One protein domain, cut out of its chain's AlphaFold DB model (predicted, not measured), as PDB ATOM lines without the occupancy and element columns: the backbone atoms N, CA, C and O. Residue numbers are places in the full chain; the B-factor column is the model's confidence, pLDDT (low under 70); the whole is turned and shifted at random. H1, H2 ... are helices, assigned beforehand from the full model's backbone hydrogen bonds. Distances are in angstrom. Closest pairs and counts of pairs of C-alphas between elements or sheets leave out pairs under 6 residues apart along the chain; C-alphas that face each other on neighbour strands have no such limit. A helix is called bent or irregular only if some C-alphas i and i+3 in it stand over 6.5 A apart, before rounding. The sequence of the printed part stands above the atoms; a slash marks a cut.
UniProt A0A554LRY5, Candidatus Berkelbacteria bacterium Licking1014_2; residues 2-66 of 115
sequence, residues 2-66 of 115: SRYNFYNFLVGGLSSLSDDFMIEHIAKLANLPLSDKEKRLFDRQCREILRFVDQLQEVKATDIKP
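AT A GLANCE: This is residues 2 to 66 of the 115 residues of a protein of Candidatus Berkelbacteria bacterium Licking1014_2 (UniProt A0A554LRY5). One long helix, H3, makes one side of a loose, open frame; the shorter H2 crosses it near its beginning, and H1 is a separate arm, reached through a tight link, that packs on neither. Residues 48 to 66, of which 48 to 58 belong to H3, stick out from the small body, as do residues 2 to 13 with H1. The printed part has 65 residues with three named helices, in the order H1, H2, H3, and no named strand; its class is all helix. The whole is loose and elongated, with a radius of gyration of the C-alphas of 14.4 A and spans of 44 by 26 by 21 A.

HOW THE PARTS SIT: H3, residues 36 to 58, touches H2, residues 19 to 29, with its residues 39 to 43 alone. The closest C-alphas of the two are those of Ile 23 and Asp 43, 6.1 A apart. Their lines are about perpendicular, at 84 degrees, and their centres are 12.6 A apart. H1, residues 4 to 13, is apart from H2 and from H3. Of the O i to N i+4 pairs, 14 of 19 are within hydrogen-bond range in H3, 5 of 7 in H2 and 5 of 6 in H1.

IN THESE COORDINATES: H3 runs 34.6 A from C-alpha 36 at (7.324, -8.724, -0.263) to C-alpha 58 at (33.769, -28.825, 9.467). H2 measures 16.3 A from C-alpha 19 to C-alpha 29; it is neither bent nor irregular, but only just: C-alphas 20 and 23 are 6.0 A apart. H1 begins with C-alpha 4 at (21.417, -27.533, 25.694) and measures 13.7 A to C-alpha 13.

THE WHOLE: The two C-alphas farthest apart are those of Ser 35 and Asp 63, 43.6 A. From Ser 2 to Pro 66, the first and last printed residues, the C-alphas are 17.2 A apart. Without the stretches that stand free, residues 2 to 13 and 48 to 66, the body has 34 residues and spans 25 by 18 by 13 A. The printed part has no cut. The link from H1 to H2, with 5 residues between them, is tight, the link from H2 to H3, with 6, is short, and no link is long. The mean pLDDT of the printed part is 75.0; residues 2 to 21 are under 70, and H1 has a mean of 41 against 80 for H2 and 89 for H3.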
ATOM      1  N   SER A   2      18.593 -27.627  31.586       37.59
ATOM      2  CA  SER A   2      19.688 -27.735  30.618       37.59
ATOM      3  C   SER A   2      19.779 -26.564  29.628       37.59
ATOM      4  O   SER A   2      18.837 -26.313  28.882       37.59
ATOM      5  N   ARG A   3      20.951 -25.907  29.564       41.62
ATOM      6  CA  ARG A   3      21.307 -24.904  28.534       41.62
ATOM      7  C   ARG A   3      21.409 -25.504  27.117       41.62
ATOM      8  O   ARG A   3      21.476 -24.753  26.152       41.62
ATOM      9  N   TYR A   4      21.368 -26.834  26.985       44.06
ATOM     10  CA  TYR A   4      21.417 -27.533  25.694       44.06
ATOM     11  C   TYR A   4      20.118 -27.443  24.876       44.06
ATOM     12  O   TYR A   4      20.155 -27.657  23.667       44.06
ATOM     13  N   ASN A   5      18.980 -27.080  25.481       38.84
ATOM     14  CA  ASN A   5      17.711 -27.027  24.743       38.84
ATOM     15  C   ASN A   5      17.575 -25.804  23.819       38.84
ATOM     16  O   ASN A   5      16.782 -25.853  22.886       38.84
ATOM     17  N   PHE A   6      18.353 -24.735  24.025       46.19
ATOM     18  CA  PHE A   6      18.286 -23.545  23.165       46.19
ATOM     19  C   PHE A   6      19.038 -23.721  21.836       46.19
ATOM     20  O   PHE A   6      18.544 -23.291  20.797       46.19
ATOM     21  N   TYR A   7      20.191 -24.401  21.840       44.56
ATOM     22  CA  TYR A   7      20.969 -24.643  20.615       44.56
ATOM     23  C   TYR A   7      20.280 -25.634  19.667       44.56
ATOM     24  O   TYR A   7      20.264 -25.405  18.461       44.56
ATOM     25  N   ASN A   8      19.626 -26.674  20.196       36.88
ATOM     26  CA  ASN A   8      18.855 -27.605  19.365       36.88
ATOM     27  C   ASN A   8      17.577 -26.979  18.784       36.88
ATOM     28  O   ASN A   8      17.158 -27.376  17.700       36.88
ATOM     29  N   PHE A   9      16.982 -25.982  19.451       41.78
ATOM     30  CA  PHE A   9      15.820 -25.264  18.920       41.78
ATOM     31  C   PHE A   9      16.189 -24.360  17.732       41.78
ATOM     32  O   PHE A   9      15.445 -24.302  16.757       41.78
ATOM     33  N   LEU A  10      17.360 -23.711  17.777       42.94
ATOM     34  CA  LEU A  10      17.847 -22.856  16.689       42.94
ATOM     35  C   LEU A  10      18.488 -23.645  15.537       42.94
ATOM     36  O   LEU A  10      18.232 -23.331  14.388       42.94
ATOM     37  N   VAL A  11      19.285 -24.684  15.789       44.84
ATOM     38  CA  VAL A  11      19.973 -25.396  14.689       44.84
ATOM     39  C   VAL A  11      19.110 -26.518  14.101       44.84
ATOM     40  O   VAL A  11      19.108 -26.720  12.891       44.84
ATOM     41  N   GLY A  12      18.327 -27.220  14.929       36.16
ATOM     42  CA  GLY A  12      17.489 -28.344  14.491       36.16
ATOM     43  C   GLY A  12      16.081 -27.961  14.021       36.16
ATOM     44  O   GLY A  12      15.483 -28.701  13.247       36.16
ATOM     45  N   GLY A  13      15.540 -26.819  14.464       38.34
ATOM     46  CA  GLY A  13      14.198 -26.354  14.071       38.34
ATOM     47  C   GLY A  13      14.160 -25.582  12.748       38.34
ATOM     48  O   GLY A  13      13.118 -25.499  12.100       38.34
ATOM     49  N   LEU A  14      15.300 -25.034  12.322       44.75
ATOM     50  CA  LEU A  14      15.419 -24.210  11.118       44.75
ATOM     51  C   LEU A  14      15.447 -25.031   9.817       44.75
ATOM     52  O   LEU A  14      15.160 -24.490   8.756       44.75
ATOM     53  N   SER A  15      15.709 -26.339   9.892       46.31
ATOM     54  CA  SER A  15      15.692 -27.245   8.733       46.31
ATOM     55  C   SER A  15      14.281 -27.701   8.328       46.31
ATOM     56  O   SER A  15      14.116 -28.253   7.243       46.31
ATOM     57  N   SER A  16      13.271 -27.520   9.193       40.47
ATOM     58  CA  SER A  16      11.907 -28.045   8.995       40.47
ATOM     59  C   SER A  16      10.816 -26.974   8.884       40.47
ATOM     60  O   SER A  16       9.642 -27.320   8.759       40.47
ATOM     61  N   LEU A  17      11.162 -25.689   8.978       47.22
ATOM     62  CA  LEU A  17      10.221 -24.586   8.782       47.22
ATOM     63  C   LEU A  17      10.192 -24.221   7.298       47.22
ATOM     64  O   LEU A  17      11.240 -24.047   6.684       47.22
ATOM     65  N   SER A  18       8.997 -24.105   6.716       51.91
ATOM     66  CA  SER A  18       8.840 -23.608   5.349       51.91
ATOM     67  C   SER A  18       9.527 -22.249   5.199       51.91
ATOM     68  O   SER A  18       9.279 -21.338   5.991       51.91
ATOM     69  N   ASP A  19      10.350 -22.139   4.166       55.69
ATOM     70  CA  ASP A  19      11.302 -21.063   3.892       55.69
ATOM     71  C   ASP A  19      10.766 -19.628   4.084       55.69
ATOM     72  O   ASP A  19      11.401 -18.820   4.762       55.69
ATOM     73  N   ASP A  20       9.557 -19.327   3.603       56.16
ATOM     74  CA  ASP A  20       8.958 -17.986   3.721       56.16
ATOM     75  C   ASP A  20       8.633 -17.578   5.172       56.16
ATOM     76  O   ASP A  20       8.711 -16.400   5.532       56.16
ATOM     77  N   PHE A  21       8.309 -18.544   6.041       61.88
ATOM     78  CA  PHE A  21       7.969 -18.275   7.443       61.88
ATOM     79  C   PHE A  21       9.192 -17.806   8.248       61.88
ATOM     80  O   PHE A  21       9.052 -17.090   9.240       61.88
ATOM     81  N   MET A  22      10.403 -18.168   7.812       79.19
ATOM     82  CA  MET A  22      11.644 -17.843   8.512       79.19
ATOM     83  C   MET A  22      11.956 -16.342   8.464       79.19
ATOM     84  O   MET A  22      12.187 -15.729   9.508       79.19
ATOM     85  N   ILE A  23      11.934 -15.732   7.275       88.38
ATOM     86  CA  ILE A  23      12.273 -14.310   7.113       88.38
ATOM     87  C   ILE A  23      11.226 -13.411   7.758       88.38
ATOM     88  O   ILE A  23      11.582 -12.426   8.401       88.38
ATOM     89  N   GLU A  24       9.945 -13.757   7.650       87.06
ATOM     90  CA  GLU A  24       8.885 -13.002   8.315       87.06
ATOM     91  C   GLU A  24       9.009 -13.061   9.843       87.06
ATOM     92  O   GLU A  24       8.871 -12.042  10.525       87.06
ATOM     93  N   HIS A  25       9.347 -14.233  10.385       86.81
ATOM     94  CA  HIS A  25       9.579 -14.395  11.814       86.81
ATOM     95  C   HIS A  25      10.787 -13.582  12.300       86.81
ATOM     96  O   HIS A  25      10.683 -12.851  13.288       86.81
ATOM     97  N   ILE A  26      11.915 -13.657  11.590       89.38
ATOM     98  CA  ILE A  26      13.132 -12.907  11.929       89.38
ATOM     99  C   ILE A  26      12.887 -11.397  11.823       89.38
ATOM    100  O   ILE A  26      13.260 -10.653  12.729       89.38
ATOM    101  N   ALA A  27      12.214 -10.939  10.766       91.50
ATOM    102  CA  ALA A  27      11.881  -9.530  10.579       91.50
ATOM    103  C   ALA A  27      11.009  -8.997  11.722       91.50
ATOM    104  O   ALA A  27      11.255  -7.904  12.231       91.50
ATOM    105  N   LYS A  28      10.047  -9.799  12.197       90.62
ATOM    106  CA  LYS A  28       9.234  -9.462  13.369       90.62
ATOM    107  C   LYS A  28      10.078  -9.339  14.640       90.62
ATOM    108  O   LYS A  28       9.893  -8.384  15.388       90.62
ATOM    109  N   LEU A  29      11.002 -10.272  14.885       93.44
ATOM    110  CA  LEU A  29      11.896 -10.222  16.051       93.44
ATOM    111  C   LEU A  29      12.831  -9.006  16.017       93.44
ATOM    112  O   LEU A  29      13.082  -8.396  17.051       93.44
ATOM    113  N   ALA A  30      13.315  -8.643  14.830       93.69
ATOM    114  CA  ALA A  30      14.180  -7.487  14.619       93.69
ATOM    115  C   ALA A  30      13.415  -6.153  14.496       93.69
ATOM    116  O   ALA A  30      14.047  -5.109  14.348       93.69
ATOM    117  N   ASN A  31      12.077  -6.173  14.552       93.31
ATOM    118  CA  ASN A  31      11.206  -5.022  14.301       93.31
ATOM    119  C   ASN A  31      11.508  -4.308  12.964       93.31
ATOM    120  O   ASN A  31      11.589  -3.080  12.896       93.31
ATOM    121  N   LEU A  32      11.691  -5.089  11.897       93.88
ATOM    122  CA  LEU A  32      11.967  -4.600  10.546       93.88
ATOM    123  C   LEU A  32      10.715  -4.726   9.663       93.88
ATOM    124  O   LEU A  32      10.296  -5.845   9.356       93.88
ATOM    125  N   PRO A  33      10.109  -3.611   9.219       91.88
ATOM    126  CA  PRO A  33       9.052  -3.660   8.218       91.88
ATOM    127  C   PRO A  33       9.670  -3.955   6.845       91.88
ATOM    128  O   PRO A  33      10.471  -3.171   6.345       91.88
ATOM    129  N   LEU A  34       9.296  -5.080   6.236       91.88
ATOM    130  CA  LEU A  34       9.810  -5.513   4.933       91.88
ATOM    131  C   LEU A  34       8.678  -5.650   3.916       91.88
ATOM    132  O   LEU A  34       7.649  -6.267   4.202       91.88
ATOM    133  N   SER A  35       8.898  -5.140   2.707       94.06
ATOM    134  CA  SER A  35       8.035  -5.413   1.558       94.06
ATOM    135  C   SER A  35       8.209  -6.848   1.052       94.06
ATOM    136  O   SER A  35       9.252  -7.473   1.244       94.06
ATOM    137  N   ASP A  36       7.235  -7.367   0.303       90.44
ATOM    138  CA  ASP A  36       7.324  -8.724  -0.263       90.44
ATOM    139  C   ASP A  36       8.522  -8.909  -1.207       90.44
ATOM    140  O   ASP A  36       9.050 -10.012  -1.356       90.44
ATOM    141  N   LYS A  37       8.966  -7.830  -1.867       92.94
ATOM    142  CA  LYS A  37      10.165  -7.854  -2.716       92.94
ATOM    143  C   LYS A  37      11.430  -8.011  -1.874       92.94
ATOM    144  O   LYS A  37      12.287  -8.813  -2.234       92.94
ATOM    145  N   GLU A  38      11.527  -7.281  -0.765       92.75
ATOM    146  CA  GLU A  38      12.654  -7.366   0.170       92.75
ATOM    147  C   GLU A  38      12.679  -8.709   0.890       92.75
ATOM    148  O   GLU A  38      13.746  -9.303   0.990       92.75
ATOM    149  N   LYS A  39      11.519  -9.246   1.293       90.50
ATOM    150  CA  LYS A  39      11.422 -10.591   1.884       90.50
ATOM    151  C   LYS A  39      12.051 -11.647   0.969       90.50
ATOM    152  O   LYS A  39      12.923 -12.386   1.408       90.50
ATOM    153  N   ARG A  40      11.692 -11.656  -0.323       89.62
ATOM    154  CA  ARG A  40      12.271 -12.587  -1.316       89.62
ATOM    155  C   ARG A  40      13.770 -12.378  -1.539       89.62
ATOM    156  O   ARG A  40      14.504 -13.339  -1.752       89.62
ATOM    157  N   LEU A  41      14.226 -11.125  -1.535       91.31
ATOM    158  CA  LEU A  41      15.644 -10.811  -1.699       91.31
ATOM    159  C   LEU A  41      16.463 -11.294  -0.495       91.31
ATOM    160  O   LEU A  41      17.475 -11.975  -0.678       91.31
ATOM    161  N   PHE A  42      16.016 -10.947   0.711       90.56
ATOM    162  CA  PHE A  42      16.700 -11.281   1.953       90.56
ATOM    163  C   PHE A  42      16.638 -12.766   2.263       90.56
ATOM    164  O   PHE A  42      17.630 -13.290   2.751       90.56
ATOM    165  N   ASP A  43      15.575 -13.472   1.881       88.62
ATOM    166  CA  ASP A  43      15.545 -14.933   1.958       88.62
ATOM    167  C   ASP A  43      16.742 -15.560   1.227       88.62
ATOM    168  O   ASP A  43      17.548 -16.282   1.820       88.62
ATOM    169  N   ARG A  44      16.945 -15.192  -0.043       89.00
ATOM    170  CA  ARG A  44      18.071 -15.701  -0.835       89.00
ATOM    171  C   ARG A  44      19.426 -15.324  -0.227       89.00
ATOM    172  O   ARG A  44      20.312 -16.173  -0.151       89.00
ATOM    173  N   GLN A  45      19.595 -14.071   0.194       91.06
ATOM    174  CA  GLN A  45      20.864 -13.588   0.753       91.06
ATOM    175  C   GLN A  45      21.183 -14.234   2.108       91.06
ATOM    176  O   GLN A  45      22.316 -14.652   2.340       91.06
ATOM    177  N   CYS A  46      20.190 -14.388   2.984       89.81
ATOM    178  CA  CYS A  46      20.351 -15.077   4.258       89.81
ATOM    179  C   CYS A  46      20.757 -16.539   4.049       89.81
ATOM    180  O   CYS A  46      21.655 -17.009   4.739       89.81
ATOM    181  N   ARG A  47      20.193 -17.240   3.053       85.88
ATOM    182  CA  ARG A  47      20.626 -18.607   2.704       85.88
ATOM    183  C   ARG A  47      22.087 -18.676   2.286       85.88
ATOM    184  O   ARG A  47      22.781 -19.615   2.657       85.88
ATOM    185  N   GLU A  48      22.553 -17.719   1.489       90.38
ATOM    186  CA  GLU A  48      23.961 -17.658   1.076       90.38
ATOM    187  C   GLU A  48      24.889 -17.475   2.279       90.38
ATOM    188  O   GLU A  48      25.883 -18.190   2.394       90.38
ATOM    189  N   ILE A  49      24.519 -16.591   3.209       91.38
ATOM    190  CA  ILE A  49      25.273 -16.363   4.446       91.38
ATOM    191  C   ILE A  49      25.255 -17.610   5.335       91.38
ATOM    192  O   ILE A  49      26.308 -18.017   5.816       91.38
ATOM    193  N   LEU A  50      24.098 -18.246   5.532       88.62
ATOM    194  CA  LEU A  50      23.993 -19.456   6.355       88.62
ATOM    195  C   LEU A  50      24.824 -20.604   5.776       88.62
ATOM    196  O   LEU A  50      25.589 -21.212   6.515       88.62
ATOM    197  N   ARG A  51      24.790 -20.819   4.453       88.69
ATOM    198  CA  ARG A  51      25.657 -21.810   3.791       88.69
ATOM    199  C   ARG A  51      27.143 -21.517   3.979       88.69
ATOM    200  O   ARG A  51      27.937 -22.443   4.095       88.69
ATOM    201  N   PHE A  52      27.531 -20.245   3.975       90.81
ATOM    202  CA  PHE A  52      28.911 -19.861   4.262       90.81
ATOM    203  C   PHE A  52      29.280 -20.155   5.723       90.81
ATOM    204  O   PHE A  52      30.339 -20.711   5.995       90.81
ATOM    205  N   VAL A  53      28.387 -19.851   6.668       89.88
ATOM    206  CA  VAL A  53      28.585 -20.130   8.099       89.88
ATOM    207  C   VAL A  53      28.607 -21.633   8.394       89.88
ATOM    208  O   VAL A  53      29.341 -22.055   9.285       89.88
ATOM    209  N   ASP A  54      27.889 -22.456   7.628       88.75
ATOM    210  CA  ASP A  54      27.896 -23.917   7.777       88.75
ATOM    211  C   ASP A  54      29.284 -24.540   7.568       88.75
ATOM    212  O   ASP A  54      29.565 -25.593   8.139       88.75
ATOM    213  N   GLN A  55      30.198 -23.863   6.862       89.19
ATOM    214  CA  GLN A  55      31.602 -24.289   6.762       89.19
ATOM    215  C   GLN A  55      32.281 -24.386   8.139       89.19
ATOM    216  O   GLN A  55      33.206 -25.174   8.326       89.19
ATOM    217  N   LEU A  56      31.801 -23.640   9.144       85.94
ATOM    218  CA  LEU A  56      32.308 -23.730  10.516       85.94
ATOM    219  C   LEU A  56      32.006 -25.085  11.176       85.94
ATOM    220  O   LEU A  56      32.697 -25.448  12.126       85.94
ATOM    221  N   GLN A  57      31.025 -25.850  10.681       84.44
ATOM    222  CA  GLN A  57      30.720 -27.190  11.195       84.44
ATOM    223  C   GLN A  57      31.820 -28.214  10.865       84.44
ATOM    224  O   GLN A  57      31.948 -29.221  11.561       84.44
ATOM    225  N   GLU A  58      32.638 -27.961   9.837       86.00
ATOM    226  CA  GLU A  58      33.769 -28.825   9.467       86.00
ATOM    227  C   GLU A  58      34.896 -28.784  10.515       86.00
ATOM    228  O   GLU A  58      35.709 -29.708  10.620       86.00
ATOM    229  N   VAL A  59      34.935 -27.727  11.332       84.50
ATOM    230  CA  VAL A  59      35.940 -27.544  12.375       84.50
ATOM    231  C   VAL A  59      35.492 -28.250  13.657       84.50
ATOM    232  O   VAL A  59      34.515 -27.874  14.303       84.50
ATOM    233  N   LYS A  60      36.252 -29.265  14.087       76.25
ATOM    234  CA  LYS A  60      36.033 -29.935  15.379       76.25
ATOM    235  C   LYS A  60      36.373 -28.992  16.537       76.25
ATOM    236  O   LYS A  60      37.543 -28.780  16.837       76.25
ATOM    237  N   ALA A  61      35.349 -28.477  17.215       78.31
ATOM    238  CA  ALA A  61      35.485 -27.599  18.381       78.31
ATOM    239  C   ALA A  61      34.961 -28.221  19.693       78.31
ATOM    240  O   ALA A  61      34.686 -27.506  20.651       78.31
ATOM    241  N   THR A  62      34.812 -29.550  19.749       79.50
ATOM    242  CA  THR A  62      34.127 -30.269  20.843       79.50
ATOM    243  C   THR A  62      34.767 -30.056  22.219       79.50
ATOM    244  O   THR A  62      34.049 -29.980  23.211       79.50
ATOM    245  N   ASP A  63      36.090 -29.884  22.260       83.94
ATOM    246  CA  ASP A  63      36.866 -29.720  23.498       83.94
ATOM    247  C   ASP A  63      37.390 -28.286  23.697       83.94
ATOM    248  O   ASP A  63      38.213 -28.026  24.577       83.94
ATOM    249  N   ILE A  64      36.929 -27.331  22.879       84.94
ATOM    250  CA  ILE A  64      37.366 -25.933  22.946       84.94
ATOM    251  C   ILE A  64      36.327 -25.128  23.724       84.94
ATOM    252  O   ILE A  64      35.151 -25.065  23.366       84.94
ATOM    253  N   LYS A  65      36.765 -24.473  24.799       84.00
ATOM    254  CA  LYS A  65      35.907 -23.574  25.570       84.00
ATOM    255  C   LYS A  65      35.539 -22.338  24.726       84.00
ATOM    256  O   LYS A  65      36.443 -21.728  24.153       84.00
ATOM    257  N   PRO A  66      34.260 -21.914  24.689       85.81
ATOM    258  CA  PRO A  66      33.875 -20.660  24.049       85.81
ATOM    259  C   PRO A  66      34.616 -19.472  24.660       85.81
ATOM    260  O   PRO A  66      34.708 -19.357  25.884       85.81
TER     261      PRO A  66